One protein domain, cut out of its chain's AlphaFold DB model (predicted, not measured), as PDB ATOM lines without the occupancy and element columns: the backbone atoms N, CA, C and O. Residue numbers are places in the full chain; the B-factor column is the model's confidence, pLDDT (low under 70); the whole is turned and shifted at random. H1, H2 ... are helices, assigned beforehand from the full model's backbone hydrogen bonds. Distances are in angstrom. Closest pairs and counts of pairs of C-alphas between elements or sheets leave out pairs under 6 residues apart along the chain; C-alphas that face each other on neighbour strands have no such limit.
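What this domain is: This is residues 3 to 65 of the 68 residues of an uncharacterized protein of Pseudanabaena biceps (UniProt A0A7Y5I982). An open C of helices: H1 and H2 lie side by side on one side, H4 runs back on the opposite side, and small H3 is at the turn between them. The link of residues 19 to 27, between H1 and H2, passes along one face of the C. The 63 printed residues hold four named helices, H1 to H4 in order, and no named strand: all helix, compact, radius of gyration of the C-alphas 11.6 A, spans 36 by 26 by 15 A.

Where its parts are: H1, residues 3 to 18, begins at C-alpha 3 (336.291, 358.405, 317.474) and is 22.7 A long. H2 is residues 28 to 35, 10.3 A; H3 is residues 41 to 46, 9.4 A. H4, residues 52 to 65, 20.5 A, ends at C-alpha 65 (341.419, 378.654, 318.641).

How they stand to each other: H1 and H2 touch, at a shallow tilt of 27 degrees, the same way; their closest C-alphas, of Gly 13 and Tyr 34, are 4.2 A apart. H3 and H4 are close but not clearly touching, the closest C-alphas, of Leu 46 and Ile 52, 6.5 A apart. H2 and H4 are only just apart, closest 8.1 A. Every O i to N i+4 pair is within hydrogen-bond range in H1 and H2, 1 of 2 in H3 and 9 of 10 in H4.

The domain as a whole: The C-alphas farthest apart, of Gly 3 and Thr 51, are 36.8 A apart. The printed part has no cut and no long link. The pLDDT is under 70 at residues 3 to 4, 37 to 45 and 62 to 65.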
ATOM      1  N   GLY A   3     336.336 358.531 316.010       52.88
ATOM      2  CA  GLY A   3     336.291 358.405 317.474       52.88
ATOM      3  C   GLY A   3     337.624 358.011 318.123       52.88
ATOM      4  O   GLY A   3     337.893 358.406 319.253       52.88
ATOM      5  N   HIS A   4     338.488 357.289 317.398       58.53
ATOM      6  CA  HIS A   4     339.782 356.833 317.926       58.53
ATOM      7  C   HIS A   4     340.756 357.994 318.172       58.53
ATOM      8  O   HIS A   4     341.473 357.995 319.171       58.53
ATOM      9  N   SER A   5     340.753 359.013 317.308       71.94
ATOM     10  CA  SER A   5     341.601 360.198 317.464       71.94
ATOM     11  C   SER A   5     341.130 361.086 318.618       71.94
ATOM     12  O   SER A   5     341.960 361.527 319.407       71.94
ATOM     13  N   ARG A   6     339.811 361.275 318.796       76.94
ATOM     14  CA  ARG A   6     339.256 362.022 319.942       76.94
ATOM     15  C   ARG A   6     339.644 361.364 321.271       76.94
ATOM     16  O   ARG A   6     340.208 362.033 322.128       76.94
ATOM     17  N   ALA A   7     339.420 360.058 321.423       79.69
ATOM     18  CA  ALA A   7     339.783 359.337 322.647       79.69
ATOM     19  C   ALA A   7     341.297 359.370 322.928       79.69
ATOM     20  O   ALA A   7     341.703 359.563 324.071       79.69
ATOM     21  N   SER A   8     342.126 359.255 321.885       82.81
ATOM     22  CA  SER A   8     343.587 359.315 322.025       82.81
ATOM     23  C   SER A   8     344.063 360.694 322.482       82.81
ATOM     24  O   SER A   8     344.863 360.784 323.409       82.81
ATOM     25  N   HIS A   9     343.542 361.775 321.890       81.62
ATOM     26  CA  HIS A   9     343.873 363.139 322.316       81.62
ATOM     27  C   HIS A   9     343.394 363.430 323.737       81.62
ATOM     28  O   HIS A   9     344.111 364.076 324.497       81.62
ATOM     29  N   TYR A  10     342.227 362.907 324.112       83.44
ATOM     30  CA  TYR A  10     341.706 363.026 325.467       83.44
ATOM     31  C   TYR A  10     342.607 362.299 326.482       83.44
ATOM     32  O   TYR A  10     343.055 362.890 327.459       83.44
ATOM     33  N   GLN A  11     342.974 361.038 326.225       86.44
ATOM     34  CA  GLN A  11     343.895 360.292 327.094       86.44
ATOM     35  C   GLN A  11     345.279 360.939 327.193       86.44
ATOM     36  O   GLN A  11     345.905 360.901 328.249       86.44
ATOM     37  N   GLU A  12     345.764 361.533 326.109       86.69
ATOM     38  CA  GLU A  12     347.034 362.253 326.100       86.69
ATOM     39  C   GLU A  12     346.980 363.511 326.979       86.69
ATOM     40  O   GLU A  12     347.908 363.753 327.747       86.69
ATOM     41  N   GLY A  13     345.866 364.254 326.945       85.12
ATOM     42  CA  GLY A  13     345.632 365.395 327.831       85.12
ATOM     43  C   GLY A  13     345.613 365.000 329.307       85.12
ATOM     44  O   GLY A  13     346.268 365.652 330.118       85.12
ATOM     45  N   LEU A  14     344.949 363.889 329.649       84.62
ATOM     46  CA  LEU A  14     344.955 363.344 331.014       84.62
ATOM     47  C   LEU A  14     346.365 362.931 331.456       84.62
ATOM     48  O   LEU A  14     346.791 363.272 332.554       84.62
ATOM     49  N   ARG A  15     347.121 362.244 330.590       86.62
ATOM     50  CA  ARG A  15     348.491 361.805 330.897       86.62
ATOM     51  C   ARG A  15     349.429 362.971 331.172       86.62
ATOM     52  O   ARG A  15     350.182 362.918 332.138       86.62
ATOM     53  N   ASP A  16     349.406 364.002 330.333       84.50
ATOM     54  CA  ASP A  16     350.276 365.165 330.521       84.50
ATOM     55  C   ASP A  16     349.841 365.998 331.737       84.50
ATOM     56  O   ASP A  16     350.698 366.503 332.465       84.50
ATOM     57  N   ARG A  17     348.533 366.062 332.026       80.94
ATOM     58  CA  ARG A  17     347.989 366.664 333.254       80.94
ATOM     59  C   ARG A  17     348.512 365.962 334.502       80.94
ATOM     60  O   ARG A  17     349.008 366.653 335.395       80.94
ATOM     61  N   ASP A  18     348.392 364.634 334.550       81.06
ATOM     62  CA  ASP A  18     348.788 363.788 335.684       81.06
ATOM     63  C   ASP A  18     350.312 363.746 335.856       81.06
ATOM     64  O   ASP A  18     350.816 363.659 336.970       81.06
ATOM     65  N   ALA A  19     351.057 363.882 334.757       82.00
ATOM     66  CA  ALA A  19     352.510 364.002 334.770       82.00
ATOM     67  C   ALA A  19     353.012 365.406 335.150       82.00
ATOM     68  O   ALA A  19     354.224 365.617 335.169       82.00
ATOM     69  N   GLY A  20     352.117 366.373 335.389       74.38
ATOM     70  CA  GLY A  20     352.504 367.741 335.725       74.38
ATOM     71  C   GLY A  20     353.264 368.447 334.601       74.38
ATOM     72  O   GLY A  20     354.207 369.185 334.842       74.38
ATOM     73  N   LYS A  21     352.928 368.179 333.340       77.31
ATOM     74  CA  LYS A  21     353.601 368.805 332.196       77.31
ATOM     75  C   LYS A  21     352.744 369.918 331.646       77.31
ATOM     76  O   LYS A  21     351.561 369.706 331.452       77.31
ATOM     77  N   LEU A  22     353.345 371.049 331.288       77.06
ATOM     78  CA  LEU A  22     352.631 372.083 330.541       77.06
ATOM     79  C   LEU A  22     351.988 371.503 329.268       77.06
ATOM     80  O   LEU A  22     352.596 370.661 328.601       77.06
ATOM     81  N   PRO A  23     350.783 371.963 328.899       78.00
ATOM     82  CA  PRO A  23     350.064 371.435 327.755       78.00
ATOM     83  C   PRO A  23     350.824 371.736 326.461       78.00
ATOM     84  O   PRO A  23     351.126 372.887 326.145       78.00
ATOM     85  N   ARG A  24     351.131 370.684 325.699       80.69
ATOM     86  CA  ARG A  24     351.995 370.768 324.509       80.69
ATOM     87  C   ARG A  24     351.234 370.942 323.202       80.69
ATOM     88  O   ARG A  24     351.843 371.191 322.164       80.69
ATOM     89  N   LYS A  25     349.912 370.771 323.229       81.38
ATOM     90  CA  LYS A  25     349.061 370.752 322.037       81.38
ATOM     91  C   LYS A  25     347.909 371.735 322.177       81.38
ATOM     92  O   LYS A  25     347.333 371.884 323.246       81.38
ATOM     93  N   LYS A  26     347.531 372.337 321.047       75.44
ATOM     94  CA  LYS A  26     346.377 373.245 320.930       75.44
ATOM     95  C   LYS A  26     345.058 372.529 320.604       75.44
ATOM     96  O   LYS A  26     344.048 373.181 320.381       75.44
ATOM     97  N   ASN A  27     345.065 371.197 320.518       84.56
ATOM     98  CA  ASN A  27     343.869 370.424 320.189       84.56
ATOM     99  C   ASN A  27     342.819 370.587 321.302       84.56
ATOM    100  O   ASN A  27     343.129 370.377 322.473       84.56
ATOM    101  N   SER A  28     341.588 370.941 320.934       77.31
ATOM    102  CA  SER A  28     340.517 371.241 321.890       77.31
ATOM    103  C   SER A  28     340.187 370.064 322.809       77.31
ATOM    104  O   SER A  28     340.018 370.271 324.000       77.31
ATOM    105  N   VAL A  29     340.188 368.832 322.294       82.44
ATOM    106  CA  VAL A  29     339.919 367.601 323.061       82.44
ATOM    107  C   VAL A  29     341.050 367.294 324.043       82.44
ATOM    108  O   VAL A  29     340.811 366.888 325.177       82.44
ATOM    109  N   TYR A  30     342.293 367.495 323.604       85.00
ATOM    110  CA  TYR A  30     343.465 367.368 324.466       85.00
ATOM    111  C   TYR A  30     343.420 368.386 325.610       85.00
ATOM    112  O   TYR A  30     343.655 368.029 326.760       85.00
ATOM    113  N   LEU A  31     343.096 369.646 325.307       79.88
ATOM    114  CA  LEU A  31     343.010 370.710 326.309       79.88
ATOM    115  C   LEU A  31     341.832 370.501 327.259       79.88
ATOM    116  O   LEU A  31     341.985 370.722 328.453       79.88
ATOM    117  N   GLU A  32     340.690 370.048 326.741       81.50
ATOM    118  CA  GLU A  32     339.516 369.666 327.527       81.50
ATOM    119  C   GLU A  32     339.904 368.616 328.575       81.50
ATOM    120  O   GLU A  32     339.681 368.832 329.760       81.50
ATOM    121  N   ALA A  33     340.579 367.535 328.170       83.06
ATOM    122  CA  ALA A  33     341.099 366.533 329.097       83.06
ATOM    123  C   ALA A  33     342.127 367.099 330.080       83.06
ATOM    124  O   ALA A  33     342.034 366.861 331.284       83.06
ATOM    125  N   TYR A  34     343.101 367.853 329.568       80.56
ATOM    126  CA  TYR A  34     344.193 368.408 330.358       80.56
ATOM    127  C   TYR A  34     343.689 369.350 331.464       80.56
ATOM    128  O   TYR A  34     344.241 369.385 332.562       80.56
ATOM    129  N   LEU A  35     342.627 370.104 331.175       75.56
ATOM    130  CA  LEU A  35     342.001 371.051 332.095       75.56
ATOM    131  C   LEU A  35     340.843 370.443 332.899       75.56
ATOM    132  O   LEU A  35     340.405 371.063 333.866       75.56
ATOM    133  N   SER A  36     340.344 369.260 332.528       75.00
ATOM    134  CA  SER A  36     339.262 368.596 333.259       75.00
ATOM    135  C   SER A  36     339.731 368.101 334.625       75.00
ATOM    136  O   SER A  36     340.793 367.484 334.737       75.00
ATOM    137  N   ASP A  37     338.919 368.377 335.650       61.28
ATOM    138  CA  ASP A  37     338.928 367.740 336.974       61.28
ATOM    139  C   ASP A  37     340.327 367.512 337.576       61.28
ATOM    140  O   ASP A  37     340.682 366.424 338.033       61.28
ATOM    141  N   ARG A  38     341.175 368.549 337.551       61.03
ATOM    142  CA  ARG A  38     342.450 368.505 338.271       61.03
ATOM    143  C   ARG A  38     342.136 368.624 339.769       61.03
ATOM    144  O   ARG A  38     341.600 369.658 340.167       61.03
ATOM    145  N   PRO A  39     342.527 367.660 340.621       52.69
ATOM    146  CA  PRO A  39     342.276 367.732 342.066       52.69
ATOM    147  C   PRO A  39     342.983 368.910 342.772       52.69
ATOM    148  O   PRO A  39     342.794 369.100 343.965       52.69
ATOM    149  N   GLY A  40     343.774 369.712 342.048       55.59
ATOM    150  CA  GLY A  40     344.450 370.913 342.546       55.59
ATOM    151  C   GLY A  40     343.918 372.249 342.013       55.59
ATOM    152  O   GLY A  40     344.535 373.278 342.265       55.59
ATOM    153  N   GLY A  41     342.817 372.258 341.252       60.47
ATOM    154  CA  GLY A  41     342.217 373.501 340.755       60.47
ATOM    155  C   GLY A  41     343.140 374.350 339.865       60.47
ATOM    156  O   GLY A  41     344.125 373.872 339.295       60.47
ATOM    157  N   LEU A  42     342.779 375.628 339.718       62.81
ATOM    158  CA  LEU A  42     343.525 376.634 338.953       62.81
ATOM    159  C   LEU A  42     344.934 376.870 339.523       62.81
ATOM    160  O   LEU A  42     345.867 377.132 338.767       62.81
ATOM    161  N   ASP A  43     345.086 376.712 340.833       65.38
ATOM    162  CA  ASP A  43     346.292 377.057 341.587       65.38
ATOM    163  C   ASP A  43     347.489 376.200 341.161       65.38
ATOM    164  O   ASP A  43     348.571 376.712 340.891       65.38
ATOM    165  N   VAL A  44     347.271 374.900 340.939       65.69
ATOM    166  CA  VAL A  44     348.332 374.001 340.456       65.69
ATOM    167  C   VAL A  44     348.694 374.271 338.996       65.69
ATOM    168  O   VAL A  44     349.767 373.891 338.550       65.69
ATOM    169  N   VAL A  45     347.819 374.892 338.200       68.38
ATOM    170  CA  VAL A  45     348.189 375.331 336.843       68.38
ATOM    171  C   VAL A  45     349.053 376.585 336.913       68.38
ATOM    172  O   VAL A  45     350.016 376.668 336.156       68.38
ATOM    173  N   LEU A  46     348.745 377.511 337.827       70.38
ATOM    174  CA  LEU A  46     349.526 378.730 338.046       70.38
ATOM    175  C   LEU A  46     350.966 378.429 338.483       70.38
ATOM    176  O   LEU A  46     351.859 379.113 338.006       70.38
ATOM    177  N   ASP A  47     351.208 377.366 339.256       71.56
ATOM    178  CA  ASP A  47     352.562 376.932 339.660       71.56
ATOM    179  C   ASP A  47     353.499 376.588 338.485       71.56
ATOM    180  O   ASP A  47     354.721 376.607 338.630       71.56
ATOM    181  N   TYR A  48     352.957 376.276 337.304       70.94
ATOM    182  CA  TYR A  48     353.773 376.030 336.107       70.94
ATOM    183  C   TYR A  48     354.171 377.302 335.365       70.94
ATOM    184  O   TYR A  48     354.962 377.230 334.420       70.94
ATOM    185  N   PHE A  49     353.608 378.445 335.747       75.12
ATOM    186  CA  PHE A  49     353.900 379.726 335.136       75.12
ATOM    187  C   PHE A  49     354.645 380.609 336.143       75.12
ATOM    188  O   PHE A  49     354.160 380.825 337.251       75.12
ATOM    189  N   PRO A  50     355.802 381.170 335.760       73.88
ATOM    190  CA  PRO A  50     356.503 382.177 336.551       73.88
ATOM    191  C   PRO A  50     355.608 383.341 336.997       73.88
ATOM    192  O   PRO A  50     355.831 383.913 338.063       73.88
ATOM    193  N   THR A  51     354.602 383.704 336.188       80.75
ATOM    194  CA  THR A  51     353.636 384.761 336.505       80.75
ATOM    195  C   THR A  51     352.213 384.431 336.042       80.75
ATOM    196  O   THR A  51     351.978 383.673 335.098       80.75
ATOM    197  N   ILE A  52     351.233 385.087 336.672       74.88
ATOM    198  CA  ILE A  52     349.818 385.022 336.268       74.88
ATOM    199  C   ILE A  52     349.618 385.570 334.844       74.88
ATOM    200  O   ILE A  52     348.769 385.072 334.106       74.88
ATOM    201  N   GLU A  53     350.400 386.569 334.428       80.19
ATOM    202  CA  GLU A  53     350.325 387.144 333.079       80.19
ATOM    203  C   GLU A  53     350.709 386.129 332.001       80.19
ATOM    204  O   GLU A  53     350.028 386.040 330.978       80.19
ATOM    205  N   GLU A  54     351.734 385.307 332.241       77.88
ATOM    206  CA  GLU A  54     352.105 384.228 331.322       77.88
ATOM    207  C   GLU A  54     351.012 383.163 331.225       77.88
ATOM    208  O   GLU A  54     350.695 382.709 330.121       77.88
ATOM    209  N   TYR A  55     350.357 382.833 332.342       80.25
ATOM    210  CA  TYR A  55     349.173 381.975 332.329       80.25
ATOM    211  C   TYR A  55     348.018 382.597 331.526       80.25
ATOM    212  O   TYR A  55     347.390 381.911 330.716       80.25
ATOM    213  N   ILE A  56     347.732 383.891 331.703       79.56
ATOM    214  CA  ILE A  56     346.661 384.587 330.974       79.56
ATOM    215  C   ILE A  56     346.981 384.642 329.478       79.56
ATOM    216  O   ILE A  56     346.118 384.318 328.663       79.56
ATOM    217  N   HIS A  57     348.211 384.984 329.094       81.12
ATOM    218  CA  HIS A  57     348.653 384.951 327.700       81.12
ATOM    219  C   HIS A  57     348.543 383.551 327.104       81.12
ATOM    220  O   HIS A  57     348.014 383.391 326.000       81.12
ATOM    221  N   TRP A  58     348.979 382.525 327.836       79.69
ATOM    222  CA  TRP A  58     348.799 381.137 327.437       79.69
ATOM    223  C   TRP A  58     347.308 380.827 327.227       79.69
ATOM    224  O   TRP A  58     346.919 380.418 326.133       79.69
ATOM    225  N   LYS A  59     346.443 381.124 328.200       73.75
ATOM    226  CA  LYS A  59     344.998 380.861 328.140       73.75
ATOM    227  C   LYS A  59     344.309 381.593 326.987       73.75
ATOM    228  O   LYS A  59     343.512 380.988 326.268       73.75
ATOM    229  N   LEU A  60     344.607 382.874 326.779       74.94
ATOM    230  CA  LEU A  60     344.019 383.696 325.715       74.94
ATOM    231  C   LEU A  60     344.445 383.215 324.324       74.94
ATOM    232  O   LEU A  60     343.615 383.148 323.415       74.94
ATOM    233  N   ASN A  61     345.703 382.800 324.166       70.69
ATOM    234  CA  ASN A  61     346.206 382.231 322.915       70.69
ATOM    235  C   ASN A  61     345.601 380.856 322.591       70.69
ATOM    236  O   ASN A  61     345.552 380.475 321.422       70.69
ATOM    237  N   HIS A  62     345.126 380.124 323.600       62.31
ATOM    238  CA  HIS A  62     344.418 378.856 323.408       62.31
ATOM    239  C   HIS A  62     342.910 379.065 323.196       62.31
ATOM    240  O   HIS A  62     342.307 378.379 322.375       62.31
ATOM    241  N   SER A  63     342.310 380.065 323.848       55.38
ATOM    242  CA  SER A  63     340.873 380.368 323.738       55.38
ATOM    243  C   SER A  63     340.483 380.952 322.375       55.38
ATOM    244  O   SER A  63     339.373 380.725 321.903       55.38
ATOM    245  N   LYS A  64     341.403 381.645 321.687       51.59
ATOM    246  CA  LYS A  64     341.180 382.135 320.313       51.59
ATOM    247  C   LYS A  64     341.134 381.029 319.247       51.59
ATOM    248  O   LYS A  64     340.819 381.324 318.101       51.59
ATOM    249  N   SER A  65     341.425 379.773 319.596       46.28
ATOM    250  CA  SER A  65     341.419 378.654 318.641       46.28
ATOM    251  C   SER A  65     340.072 377.920 318.533       46.28
ATOM    252  O   SER A  65     339.996 376.945 317.788       46.28
TER     253      SER A  65